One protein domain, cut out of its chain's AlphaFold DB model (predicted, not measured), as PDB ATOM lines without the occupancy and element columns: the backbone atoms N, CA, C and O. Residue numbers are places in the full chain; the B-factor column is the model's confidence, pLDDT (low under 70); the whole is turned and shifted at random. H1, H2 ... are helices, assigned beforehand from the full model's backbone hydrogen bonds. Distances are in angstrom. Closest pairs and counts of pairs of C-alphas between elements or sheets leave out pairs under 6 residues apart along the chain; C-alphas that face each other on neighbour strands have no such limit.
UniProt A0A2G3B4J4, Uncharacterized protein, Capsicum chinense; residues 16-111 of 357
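What this domain is: This is residues 16 to 111 of the 357 residues of an uncharacterized protein of Capsicum chinense (UniProt A0A2G3B4J4). Seven short helices make a compact cluster, set crosswise about H3, which lies nearest the middle. H1 and H2 form one end, H5 lies toward the other, H6 runs along the long axis, and a long unnamed stretch, residues 36 to 51, passes along the outside. The printed part has 96 residues with seven named helices, H1 to H7 in order, and no named strand: all helix. It is compact, with a radius of gyration of the C-alphas of 12.9 A and spans of 37 by 27 by 23 A.

Where its parts are: H1, residues 16 to 20, begins at C-alpha 16 (190.265, 176.253, 147.549). H2, residues 22 to 35, is 20.2 A long. H3 is residues 52 to 60, 12.0 A; H4, 65 to 70; H5, 74 to 80. H6, residues 90 to 101, is 16.1 A long. H7, residues 103 to 109, ends at C-alpha 109 (181.784, 176.677, 144.037).

How they stand to each other: H3 is the hub. It only just touches H1 (Val 19 and Val 57, closest C-alphas 6.0 A), H2 and H5, with 3 pairs of C-alphas within 8 A each. Pro 22 of H2 and His 53 are closest at 5.9 A, the lines about perpendicular at 86 degrees; Glu 58 and Val 77 of H5 at 6.5 A, a steep tilt of 53 degrees, opposite ways. H1 and H2 touch only at the corner, Ile 18 and Phe 25 closest at 5.0 A. H5 touches H6 through residues 90 to 95 of H6 alone: C-alphas of Ser 78 and Ser 91, 5.3 A, about perpendicular at 82 degrees. H4 is close but not clearly touching H3, C-alphas of Val 59 and Phe 65 closest at 6.1 A. H6 and H7 meet only through their link. Every O i to N i+4 pair is within hydrogen-bond range but in H5, with 2 of 3.

The domain as a whole: The C-alphas of Val 35 and Pro 85, farthest apart, are 37.6 A apart. The printed part has no cut; the link from H2 to H3 is long. Confidence is under 70 at residues 35 to 41, 45 to 47 and 85.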
ATOM      1  N   GLU A  16     189.043 176.053 146.774       78.38
ATOM      2  CA  GLU A  16     190.265 176.253 147.549       78.38
ATOM      3  C   GLU A  16     191.039 177.505 147.118       78.38
ATOM      4  O   GLU A  16     191.531 178.248 147.961       78.38
ATOM      5  N   LYS A  17     191.092 177.809 145.817       80.50
ATOM      6  CA  LYS A  17     191.715 179.050 145.330       80.50
ATOM      7  C   LYS A  17     190.893 180.280 145.712       80.50
ATOM      8  O   LYS A  17     191.455 181.292 146.104       80.50
ATOM      9  N   ILE A  18     189.569 180.171 145.654       83.94
ATOM     10  CA  ILE A  18     188.641 181.260 145.978       83.94
ATOM     11  C   ILE A  18     188.653 181.603 147.473       83.94
ATOM     12  O   ILE A  18     188.555 182.769 147.846       83.94
ATOM     13  N   VAL A  19     188.794 180.604 148.345       85.38
ATOM     14  CA  VAL A  19     188.921 180.829 149.793       85.38
ATOM     15  C   VAL A  19     190.248 181.508 150.139       85.38
ATOM     16  O   VAL A  19     190.273 182.357 151.023       85.38
ATOM     17  N   ASN A  20     191.326 181.185 149.421       85.06
ATOM     18  CA  ASN A  20     192.663 181.717 149.695       85.06
ATOM     19  C   ASN A  20     192.954 183.079 149.037       85.06
ATOM     20  O   ASN A  20     193.867 183.769 149.482       85.06
ATOM     21  N   ASP A  21     192.196 183.479 148.012       85.88
ATOM     22  CA  ASP A  21     192.416 184.729 147.278       85.88
ATOM     23  C   ASP A  21     191.153 185.624 147.265       85.88
ATOM     24  O   ASP A  21     190.209 185.371 146.503       85.88
ATOM     25  N   PRO A  22     191.133 186.704 148.073       86.12
ATOM     26  CA  PRO A  22     190.019 187.651 148.121       86.12
ATOM     27  C   PRO A  22     189.759 188.365 146.790       86.12
ATOM     28  O   PRO A  22     188.613 188.689 146.468       86.12
ATOM     29  N   THR A  23     190.807 188.621 146.003       85.62
ATOM     30  CA  THR A  23     190.686 189.347 144.733       85.62
ATOM     31  C   THR A  23     190.044 188.466 143.668       85.62
ATOM     32  O   THR A  23     189.068 188.881 143.036       85.62
ATOM     33  N   LEU A  24     190.494 187.212 143.576       85.00
ATOM     34  CA  LEU A  24     189.917 186.194 142.701       85.00
ATOM     35  C   LEU A  24     188.456 185.896 143.059       85.00
ATOM     36  O   LEU A  24     187.617 185.761 142.168       85.00
ATOM     37  N   PHE A  25     188.126 185.829 144.354       86.56
ATOM     38  CA  PHE A  25     186.742 185.682 144.812       86.56
ATOM     39  C   PHE A  25     185.858 186.821 144.301       86.56
ATOM     40  O   PHE A  25     184.802 186.567 143.718       86.56
ATOM     41  N   MET A  26     186.290 188.072 144.482       84.12
ATOM     42  CA  MET A  26     185.507 189.235 144.064       84.12
ATOM     43  C   MET A  26     185.342 189.310 142.544       84.12
ATOM     44  O   MET A  26     184.284 189.723 142.071       84.12
ATOM     45  N   GLU A  27     186.348 188.897 141.770       84.50
ATOM     46  CA  GLU A  27     186.258 188.801 140.310       84.50
ATOM     47  C   GLU A  27     185.258 187.720 139.873       84.50
ATOM     48  O   GLU A  27     184.336 188.003 139.101       84.50
ATOM     49  N   CYS A  28     185.364 186.514 140.441       82.31
ATOM     50  CA  CYS A  28     184.441 185.412 140.167       82.31
ATOM     51  C   CYS A  28     182.998 185.780 140.538       82.31
ATOM     52  O   CYS A  28     182.072 185.494 139.778       82.31
ATOM     53  N   LEU A  29     182.799 186.447 141.679       83.19
ATOM     54  CA  LEU A  29     181.487 186.880 142.155       83.19
ATOM     55  C   LEU A  29     180.886 187.970 141.252       83.19
ATOM     56  O   LEU A  29     179.699 187.921 140.924       83.19
ATOM     57  N   LYS A  30     181.696 188.935 140.796       81.62
ATOM     58  CA  LYS A  30     181.260 189.962 139.835       81.62
ATOM     59  C   LYS A  30     180.843 189.345 138.504       81.62
ATOM     60  O   LYS A  30     179.775 189.692 138.002       81.62
ATOM     61  N   ASN A  31     181.635 188.419 137.961       78.62
ATOM     62  CA  ASN A  31     181.284 187.717 136.728       78.62
ATOM     63  C   ASN A  31     179.990 186.903 136.902       78.62
ATOM     64  O   ASN A  31     179.073 186.995 136.088       78.62
ATOM     65  N   PHE A  32     179.862 186.192 138.025       78.12
ATOM     66  CA  PHE A  32     178.669 185.415 138.361       78.12
ATOM     67  C   PHE A  32     177.396 186.275 138.377       78.12
ATOM     68  O   PHE A  32     176.404 185.948 137.723       78.12
ATOM     69  N   HIS A  33     177.435 187.426 139.055       75.06
ATOM     70  CA  HIS A  33     176.303 188.352 139.096       75.06
ATOM     71  C   HIS A  33     176.048 189.078 137.767       75.06
ATOM     72  O   HIS A  33     174.893 189.408 137.491       75.06
ATOM     73  N   SER A  34     177.081 189.298 136.944       75.19
ATOM     74  CA  SER A  34     176.940 189.850 135.590       75.19
ATOM     75  C   SER A  34     176.145 188.910 134.688       75.19
ATOM     76  O   SER A  34     175.273 189.360 133.950       75.19
ATOM     77  N   VAL A  35     176.398 187.602 134.776       67.44
ATOM     78  CA  VAL A  35     175.687 186.595 133.977       67.44
ATOM     79  C   VAL A  35     174.254 186.394 134.479       67.44
ATOM     80  O   VAL A  35     173.327 186.287 133.682       67.44
ATOM     81  N   LEU A  36     174.042 186.429 135.799       64.69
ATOM     82  CA  LEU A  36     172.711 186.294 136.402       64.69
ATOM     83  C   LEU A  36     171.870 187.585 136.387       64.69
ATOM     84  O   LEU A  36     170.723 187.562 136.831       64.69
ATOM     85  N   SER A  37     172.404 188.712 135.894       58.75
ATOM     86  CA  SER A  37     171.743 190.034 135.904       58.75
ATOM     87  C   SER A  37     171.217 190.461 137.287       58.75
ATOM     88  O   SER A  37     170.218 191.170 137.420       58.75
ATOM     89  N   THR A  38     171.891 190.026 138.352       63.59
ATOM     90  CA  THR A  38     171.521 190.317 139.745       63.59
ATOM     91  C   THR A  38     172.294 191.520 140.284       63.59
ATOM     92  O   THR A  38     173.470 191.702 139.980       63.59
ATOM     93  N   LYS A  39     171.653 192.341 141.125       59.53
ATOM     94  CA  LYS A  39     172.284 193.524 141.732       59.53
ATOM     95  C   LYS A  39     173.365 193.110 142.742       59.53
ATOM     96  O   LYS A  39     173.039 192.668 143.838       59.53
ATOM     97  N   ASN A  40     174.633 193.320 142.394       61.69
ATOM     98  CA  ASN A  40     175.788 193.121 143.275       61.69
ATOM     99  C   ASN A  40     176.044 194.365 144.150       61.69
ATOM    100  O   ASN A  40     177.041 195.067 143.986       61.69
ATOM    101  N   THR A  41     175.096 194.710 145.024       67.38
ATOM    102  CA  THR A  41     175.255 195.837 145.958       67.38
ATOM    103  C   THR A  41     175.786 195.332 147.292       67.38
ATOM    104  O   THR A  41     175.054 194.649 148.013       67.38
ATOM    105  N   ILE A  42     177.029 195.690 147.624       73.12
ATOM    106  CA  ILE A  42     177.642 195.370 148.917       73.12
ATOM    107  C   ILE A  42     176.913 196.175 150.006       73.12
ATOM    108  O   ILE A  42     176.895 197.406 149.952       73.12
ATOM    109  N   PRO A  43     176.255 195.515 150.970       74.06
ATOM    110  CA  PRO A  43     175.522 196.203 152.022       74.06
ATOM    111  C   PRO A  43     176.480 196.759 153.082       74.06
ATOM    112  O   PRO A  43     177.465 196.122 153.450       74.06
ATOM    113  N   VAL A  44     176.150 197.931 153.627       73.75
ATOM    114  CA  VAL A  44     176.860 198.526 154.768       73.75
ATOM    115  C   VAL A  44     176.110 198.159 156.047       73.75
ATOM    116  O   VAL A  44     174.952 198.542 156.221       73.75
ATOM    117  N   ILE A  45     176.753 197.421 156.953       69.88
ATOM    118  CA  ILE A  45     176.170 197.006 158.237       69.88
ATOM    119  C   ILE A  45     176.944 197.699 159.360       69.88
ATOM    120  O   ILE A  45     178.147 197.513 159.513       69.88
ATOM    121  N   GLY A  46     176.256 198.526 160.153       61.16
ATOM    122  CA  GLY A  46     176.874 199.228 161.285       61.16
ATOM    123  C   GLY A  46     177.951 200.245 160.886       61.16
ATOM    124  O   GLY A  46     178.871 200.485 161.660       61.16
ATOM    125  N   GLY A  47     177.863 200.817 159.678       65.62
ATOM    126  CA  GLY A  47     178.827 201.798 159.162       65.62
ATOM    127  C   GLY A  47     180.104 201.199 158.563       65.62
ATOM    128  O   GLY A  47     180.969 201.957 158.138       65.62
ATOM    129  N   LYS A  48     180.219 199.865 158.500       71.00
ATOM    130  CA  LYS A  48     181.294 199.158 157.794       71.00
ATOM    131  C   LYS A  48     180.730 198.440 156.573       71.00
ATOM    132  O   LYS A  48     179.647 197.852 156.641       71.00
ATOM    133  N   GLU A  49     181.453 198.504 155.462       76.69
ATOM    134  CA  GLU A  49     181.152 197.681 154.293       76.69
ATOM    135  C   GLU A  49     181.281 196.204 154.673       76.69
ATOM    136  O   GLU A  49     182.201 195.810 155.394       76.69
ATOM    137  N   LEU A  50     180.315 195.393 154.249       82.25
ATOM    138  CA  LEU A  50     180.332 193.969 154.528       82.25
ATOM    139  C   LEU A  50     181.389 193.278 153.663       82.25
ATOM    140  O   LEU A  50     181.250 193.221 152.442       82.25
ATOM    141  N   ASP A  51     182.394 192.692 154.307       85.38
ATOM    142  CA  ASP A  51     183.367 191.845 153.626       85.38
ATOM    143  C   ASP A  51     182.714 190.512 153.220       85.38
ATOM    144  O   ASP A  51     182.483 189.615 154.039       85.38
ATOM    145  N   LEU A  52     182.371 190.412 151.934       86.38
ATOM    146  CA  LEU A  52     181.726 189.237 151.355       86.38
ATOM    147  C   LEU A  52     182.662 188.021 151.298       86.38
ATOM    148  O   LEU A  52     182.165 186.897 151.360       86.38
ATOM    149  N   HIS A  53     183.982 188.225 151.205       88.88
ATOM    150  CA  HIS A  53     184.957 187.132 151.171       88.88
ATOM    151  C   HIS A  53     185.054 186.477 152.543       88.88
ATOM    152  O   HIS A  53     184.804 185.279 152.665       88.88
ATOM    153  N   VAL A  54     185.280 187.273 153.591       88.75
ATOM    154  CA  VAL A  54     185.312 186.776 154.976       88.75
ATOM    155  C   VAL A  54     183.997 186.082 155.325       88.75
ATOM    156  O   VAL A  54     183.991 185.020 155.947       88.75
ATOM    157  N   LEU A  55     182.869 186.636 154.873       89.25
ATOM    158  CA  LEU A  55     181.553 186.055 155.121       89.25
ATOM    159  C   LEU A  55     181.395 184.694 154.435       89.25
ATOM    160  O   LEU A  55     180.892 183.748 155.042       89.25
ATOM    161  N   TYR A  56     181.829 184.591 153.180       88.44
ATOM    162  CA  TYR A  56     181.814 183.347 152.422       88.44
ATOM    163  C   TYR A  56     182.698 182.273 153.067       88.44
ATOM    164  O   TYR A  56     182.230 181.153 153.290       88.44
ATOM    165  N   VAL A  57     183.937 182.617 153.430       89.00
ATOM    166  CA  VAL A  57     184.884 181.703 154.088       89.00
ATOM    167  C   VAL A  57     184.330 181.205 155.422       89.00
ATOM    168  O   VAL A  57     184.361 180.008 155.703       89.00
ATOM    169  N   GLU A  58     183.751 182.089 156.232       90.19
ATOM    170  CA  GLU A  58     183.288 181.727 157.572       90.19
ATOM    171  C   GLU A  58     182.063 180.797 157.556       90.19
ATOM    172  O   GLU A  58     181.925 179.917 158.417       90.19
ATOM    173  N   VAL A  59     181.186 180.958 156.559       88.12
ATOM    174  CA  VAL A  59     180.014 180.094 156.351       88.12
ATOM    175  C   VAL A  59     180.408 178.755 155.725       88.12
ATOM    176  O   VAL A  59     179.968 177.710 156.203       88.12
ATOM    177  N   THR A  60     181.291 178.750 154.724       87.62
ATOM    178  CA  THR A  60     181.764 177.507 154.083       87.62
ATOM    179  C   THR A  60     182.607 176.659 155.036       87.62
ATOM    180  O   THR A  60     182.406 175.447 155.117       87.62
ATOM    181  N   LYS A  61     183.420 177.284 155.898       88.00
ATOM    182  CA  LYS A  61     184.116 176.611 157.011       88.00
ATOM    183  C   LYS A  61     183.162 175.892 157.976       88.00
ATOM    184  O   LYS A  61     183.542 174.900 158.592       88.00
ATOM    185  N   ARG A  62     181.915 176.358 158.104       86.25
ATOM    186  CA  ARG A  62     180.862 175.736 158.932       86.25
ATOM    187  C   ARG A  62     180.016 174.707 158.186       86.25
ATOM    188  O   ARG A  62     179.047 174.204 158.746       86.25
ATOM    189  N   GLY A  63     180.401 174.351 156.962       80.50
ATOM    190  CA  GLY A  63     179.682 173.392 156.128       80.50
ATOM    191  C   GLY A  63     178.493 173.996 155.386       80.50
ATOM    192  O   GLY A  63     177.593 173.258 154.998       80.50
ATOM    193  N   GLY A  64     178.502 175.316 155.195       85.31
ATOM    194  CA  GLY A  64     177.634 176.004 154.253       85.31
ATOM    195  C   GLY A  64     176.382 176.652 154.836       85.31
ATOM    196  O   GLY A  64     176.059 176.485 156.017       85.31
ATOM    197  N   PHE A  65     175.678 177.431 154.010       85.62
ATOM    198  CA  PHE A  65     174.538 178.250 154.436       85.62
ATOM    199  C   PHE A  65     173.441 177.430 155.120       85.62
ATOM    200  O   PHE A  65     173.023 177.772 156.231       85.62
ATOM    201  N   ASP A  66     173.004 176.338 154.491       82.19
ATOM    202  CA  ASP A  66     171.909 175.504 154.998       82.19
ATOM    203  C   ASP A  66     172.240 174.917 156.374       82.19
ATOM    204  O   ASP A  66     171.408 174.934 157.286       82.19
ATOM    205  N   LYS A  67     173.496 174.501 156.570       84.06
ATOM    206  CA  LYS A  67     173.979 173.970 157.846       84.06
ATOM    207  C   LYS A  67     174.045 175.046 158.930       84.06
ATOM    208  O   LYS A  67     173.568 174.829 160.043       84.06
ATOM    209  N   VAL A  68     174.550 176.239 158.608       87.44
ATOM    210  CA  VAL A  68     174.585 177.379 159.547       87.44
ATOM    211  C   VAL A  68     173.172 177.818 159.952       87.44
ATOM    212  O   VAL A  68     172.948 178.201 161.106       87.44
ATOM    213  N   VAL A  69     172.205 177.760 159.029       84.19
ATOM    214  CA  VAL A  69     170.789 178.040 159.311       84.19
ATOM    215  C   VAL A  69     170.182 176.975 160.222       84.19
ATOM    216  O   VAL A  69     169.562 177.345 161.223       84.19
ATOM    217  N   ALA A  70     170.373 175.691 159.909       82.81
ATOM    218  CA  ALA A  70     169.838 174.577 160.692       82.81
ATOM    219  C   ALA A  70     170.366 174.588 162.136       82.81
ATOM    220  O   ALA A  70     169.599 174.450 163.087       82.81
ATOM    221  N   GLU A  71     171.661 174.853 162.311       86.44
ATOM    222  CA  GLU A  71     172.326 174.867 163.619       86.44
ATOM    223  C   GLU A  71     172.205 176.219 164.357       86.44
ATOM    224  O   GLU A  71     172.752 176.385 165.444       86.44
ATOM    225  N   LYS A  72     171.492 177.208 163.791       88.44
ATOM    226  CA  LYS A  72     171.311 178.565 164.357       88.44
ATOM    227  C   LYS A  72     172.631 179.304 164.665       88.44
ATOM    228  O   LYS A  72     172.668 180.195 165.517       88.44
ATOM    229  N   LYS A  73     173.700 179.027 163.908       88.69
ATOM    230  CA  LYS A  73     175.070 179.540 164.140       88.69
ATOM    231  C   LYS A  73     175.351 180.948 163.602       88.69
ATOM    232  O   LYS A  73     176.476 181.436 163.674       88.69
ATOM    233  N   TRP A  74     174.338 181.666 163.111       88.44
ATOM    234  CA  TRP A  74     174.494 183.032 162.582       88.44
ATOM    235  C   TRP A  74     175.015 184.050 163.605       88.44
ATOM    236  O   TRP A  74     175.625 185.046 163.221       88.44
ATOM    237  N   ARG A  75     174.800 183.812 164.905       85.44
ATOM    238  CA  ARG A  75     175.399 184.628 165.973       85.44
ATOM    239  C   ARG A  75     176.918 184.476 166.031       85.44
ATOM    240  O   ARG A  75     177.609 185.478 166.173       85.44
ATOM    241  N   GLU A  76     177.423 183.257 165.869       86.06
ATOM    242  CA  GLU A  76     178.862 182.981 165.834       86.06
ATOM    243  C   GLU A  76     179.493 183.585 164.582       86.06
ATOM    244  O   GLU A  76     180.480 184.302 164.691       86.06
ATOM    245  N   VAL A  77     178.876 183.403 163.409       87.31
ATOM    246  CA  VAL A  77     179.341 184.041 162.163       87.31
ATOM    247  C   VAL A  77     179.386 185.565 162.320       87.31
ATOM    248  O   VAL A  77     180.360 186.204 161.941       87.31
ATOM    249  N   SER A  78     178.368 186.156 162.955       86.12
ATOM    250  CA  SER A  78     178.321 187.597 163.219       86.12
ATOM    251  C   SER A  78     179.398 188.099 164.181       86.12
ATOM    252  O   SER A  78     179.731 189.281 164.110       86.12
ATOM    253  N   SER A  79     179.920 187.261 165.082       84.62
ATOM    254  CA  SER A  79     180.963 187.676 166.031       84.62
ATOM    255  C   SER A  79     182.301 187.975 165.355       84.62
ATOM    256  O   SER A  79     183.028 188.848 165.819       84.62
ATOM    257  N   VAL A  80     182.584 187.350 164.206       84.94
ATOM    258  CA  VAL A  80     183.827 187.565 163.444       84.94
ATOM    259  C   VAL A  80     183.919 188.988 162.890       84.94
ATOM    260  O   VAL A  80     184.990 189.582 162.849       84.94
ATOM    261  N   PHE A  81     182.779 189.585 162.544       81.00
ATOM    262  CA  PHE A  81     182.709 190.923 161.953       81.00
ATOM    263  C   PHE A  81     182.821 192.067 162.970       81.00
ATOM    264  O   PHE A  81     182.828 193.230 162.565       81.00
ATOM    265  N   SER A  82     182.910 191.759 164.274       72.50
ATOM    266  CA  SER A  82     183.067 192.741 165.362       72.50
ATOM    267  C   SER A  82     182.195 193.993 165.164       72.50
ATOM    268  O   SER A  82     182.684 195.129 165.150       72.50
ATOM    269  N   PHE A  83     180.893 193.787 164.927       77.19
ATOM    270  CA  PHE A  83     179.939 194.886 164.778       77.19
ATOM    271  C   PHE A  83     179.789 195.661 166.088       77.19
ATOM    272  O   PHE A  83     179.983 195.113 167.174       77.19
ATOM    273  N   SER A  84     179.379 196.931 165.990       71.38
ATOM    274  CA  SER A  84     179.046 197.725 167.176       71.38
ATOM    275  C   SER A  84     178.027 196.974 168.051       71.38
ATOM    276  O   SER A  84     177.030 196.493 167.496       71.38
ATOM    277  N   PRO A  85     178.197 196.932 169.391       67.38
ATOM    278  CA  PRO A  85     177.276 196.264 170.321       67.38
ATOM    279  C   PRO A  85     175.818 196.734 170.211       67.38
ATOM    280  O   PRO A  85     174.893 196.024 170.597       67.38
ATOM    281  N   THR A  86     175.597 197.923 169.649       70.94
ATOM    282  CA  THR A  86     174.270 198.484 169.368       70.94
ATOM    283  C   THR A  86     173.547 197.804 168.195       70.94
ATOM    284  O   THR A  86     172.345 198.000 168.016       70.94
ATOM    285  N   THR A  87     174.238 196.978 167.404       71.44
ATOM    286  CA  THR A  87     173.709 196.330 166.191       71.44
ATOM    287  C   THR A  87     173.091 194.972 166.523       71.44
ATOM    288  O   THR A  87     173.608 193.913 166.171       71.44
ATOM    289  N   THR A  88     171.941 194.984 167.194       75.38
ATOM    290  CA  THR A  88     171.229 193.758 167.604       75.38
ATOM    291  C   THR A  88     170.687 192.930 166.427       75.38
ATOM    292  O   THR A  88     170.417 191.740 166.583       75.38
ATOM    293  N   SER A  89     170.575 193.522 165.233       78.50
ATOM    294  CA  SER A  89     170.075 192.890 164.003       78.50
ATOM    295  C   SER A  89     171.168 192.356 163.062       78.50
ATOM    296  O   SER A  89     170.841 191.852 161.986       78.50
ATOM    297  N   ALA A  90     172.448 192.423 163.451       80.56
ATOM    298  CA  ALA A  90     173.579 192.068 162.587       80.56
ATOM    299  C   ALA A  90     173.507 190.629 162.045       80.56
ATOM    300  O   ALA A  90     173.636 190.408 160.843       80.56
ATOM    301  N   SER A  91     173.210 189.653 162.910       81.69
ATOM    302  CA  SER A  91     173.081 188.237 162.522       81.69
ATOM    303  C   SER A  91     171.972 187.990 161.489       81.69
ATOM    304  O   SER A  91     172.152 187.212 160.553       81.69
ATOM    305  N   TYR A  92     170.838 188.686 161.617       83.81
ATOM    306  CA  TYR A  92     169.740 188.611 160.652       83.81
ATOM    307  C   TYR A  92     170.110 189.276 159.321       83.81
ATOM    308  O   TYR A  92     169.836 188.718 158.256       83.81
ATOM    309  N   ALA A  93     170.760 190.443 159.372       84.38
ATOM    310  CA  ALA A  93     171.224 191.151 158.183       84.38
ATOM    311  C   ALA A  93     172.235 190.307 157.391       84.38
ATOM    312  O   ALA A  93     172.056 190.125 156.189       84.38
ATOM    313  N   LEU A  94     173.225 189.714 158.069       86.25
ATOM    314  CA  LEU A  94     174.194 188.804 157.458       86.25
ATOM    315  C   LEU A  94     173.513 187.636 156.747       86.25
ATOM    316  O   LEU A  94     173.787 187.403 155.574       86.25
ATOM    317  N   ARG A  95     172.576 186.951 157.415       87.12
ATOM    318  CA  ARG A  95     171.829 185.835 156.817       87.12
ATOM    319  C   ARG A  95     171.102 186.255 155.543       87.12
ATOM    320  O   ARG A  95     171.165 185.556 154.535       87.12
ATOM    321  N   LYS A  96     170.401 187.391 155.590       84.94
ATOM    322  CA  LYS A  96     169.650 187.912 154.445       84.94
ATOM    323  C   LYS A  96     170.581 188.228 153.275       84.94
ATOM    324  O   LYS A  96     170.299 187.815 152.154       84.94
ATOM    325  N   HIS A  97     171.679 188.929 153.538       83.44
ATOM    326  CA  HIS A  97     172.627 189.328 152.503       83.44
ATOM    327  C   HIS A  97     173.394 188.141 151.924       83.44
ATOM    328  O   HIS A  97     173.565 188.076 150.707       83.44
ATOM    329  N   TYR A  98     173.755 187.166 152.761       86.06
ATOM    330  CA  TYR A  98     174.338 185.908 152.314       86.06
ATOM    331  C   TYR A  98     173.404 185.180 151.350       86.06
ATOM    332  O   TYR A  98     173.815 184.812 150.253       86.06
ATOM    333  N   PHE A  99     172.130 185.023 151.718       83.50
ATOM    334  CA  PHE A  99     171.154 184.338 150.873       83.50
ATOM    335  C   PHE A  99     171.004 185.009 149.501       83.50
ATOM    336  O   PHE A  99     170.975 184.342 148.471       83.50
ATOM    337  N   THR A 100     170.947 186.341 149.475       80.38
ATOM    338  CA  THR A 100     170.743 187.083 148.225       80.38
ATOM    339  C   THR A 100     171.978 187.138 147.327       80.38
ATOM    340  O   THR A 100     171.818 187.155 146.110       80.38
ATOM    341  N   LEU A 101     173.185 187.201 147.900       79.88
ATOM    342  CA  LEU A 101     174.420 187.462 147.146       79.88
ATOM    343  C   LEU A 101     175.282 186.207 146.971       79.88
ATOM    344  O   LEU A 101     175.794 185.958 145.888       79.88
ATOM    345  N   LEU A 102     175.424 185.397 148.020       84.19
ATOM    346  CA  LEU A 102     176.439 184.345 148.089       84.19
ATOM    347  C   LEU A 102     175.872 182.933 147.993       84.19
ATOM    348  O   LEU A 102     176.592 182.044 147.564       84.19
ATOM    349  N   HIS A 103     174.599 182.707 148.323       82.56
ATOM    350  CA  HIS A 103     174.033 181.354 148.339       82.56
ATOM    351  C   HIS A 103     174.136 180.647 146.979       82.56
ATOM    352  O   HIS A 103     174.630 179.531 146.897       82.56
ATOM    353  N   HIS A 104     173.751 181.306 145.882       73.88
ATOM    354  CA  HIS A 104     173.865 180.711 144.542       73.88
ATOM    355  C   HIS A 104     175.326 180.474 144.128       73.88
ATOM    356  O   HIS A 104     175.625 179.490 143.453       73.88
ATOM    357  N   PHE A 105     176.233 181.353 144.556       79.50
ATOM    358  CA  PHE A 105     177.668 181.217 144.326       79.50
ATOM    359  C   PHE A 105     178.250 180.029 145.115       79.50
ATOM    360  O   PHE A 105     178.987 179.216 144.564       79.50
ATOM    361  N   GLU A 106     177.861 179.866 146.379       83.38
ATOM    362  CA  GLU A 106     178.250 178.750 147.245       83.38
ATOM    363  C   GLU A 106     177.838 177.395 146.665       83.38
ATOM    364  O   GLU A 106     178.649 176.470 146.634       83.38
ATOM    365  N   GLN A 107     176.618 177.280 146.143       77.19
ATOM    366  CA  GLN A 107     176.139 176.034 145.542       77.19
ATOM    367  C   GLN A 107     177.029 175.585 144.365       77.19
ATOM    368  O   GLN A 107     177.373 174.406 144.258       77.19
ATOM    369  N   VAL A 108     177.482 176.526 143.528       71.50
ATOM    370  CA  VAL A 108     178.353 176.239 142.373       71.50
ATOM    371  C   VAL A 108     179.794 175.946 142.801       71.50
ATOM    372  O   VAL A 108     180.395 174.983 142.321       71.50
ATOM    373  N   TYR A 109     180.360 176.751 143.704       73.50
ATOM    374  CA  TYR A 109     181.784 176.677 144.037       73.50
ATOM    375  C   TYR A 109     182.104 175.734 145.201       73.50
ATOM    376  O   TYR A 109     183.077 174.994 145.103       73.50
ATOM    377  N   PHE A 110     181.326 175.730 146.287       74.81
ATOM    378  CA  PHE A 110     181.618 174.948 147.497       74.81
ATOM    379  C   PHE A 110     181.105 173.511 147.410       74.81
ATOM    380  O   PHE A 110     181.887 172.571 147.530       74.81
ATOM    381  N   PHE A 111     179.817 173.321 147.129       71.44
ATOM    382  CA  PHE A 111     179.247 171.975 147.038       71.44
ATOM    383  C   PHE A 111     179.605 171.258 145.734       71.44
ATOM    384  O   PHE A 111     179.232 170.097 145.555       71.44
TER     385      PHE A 111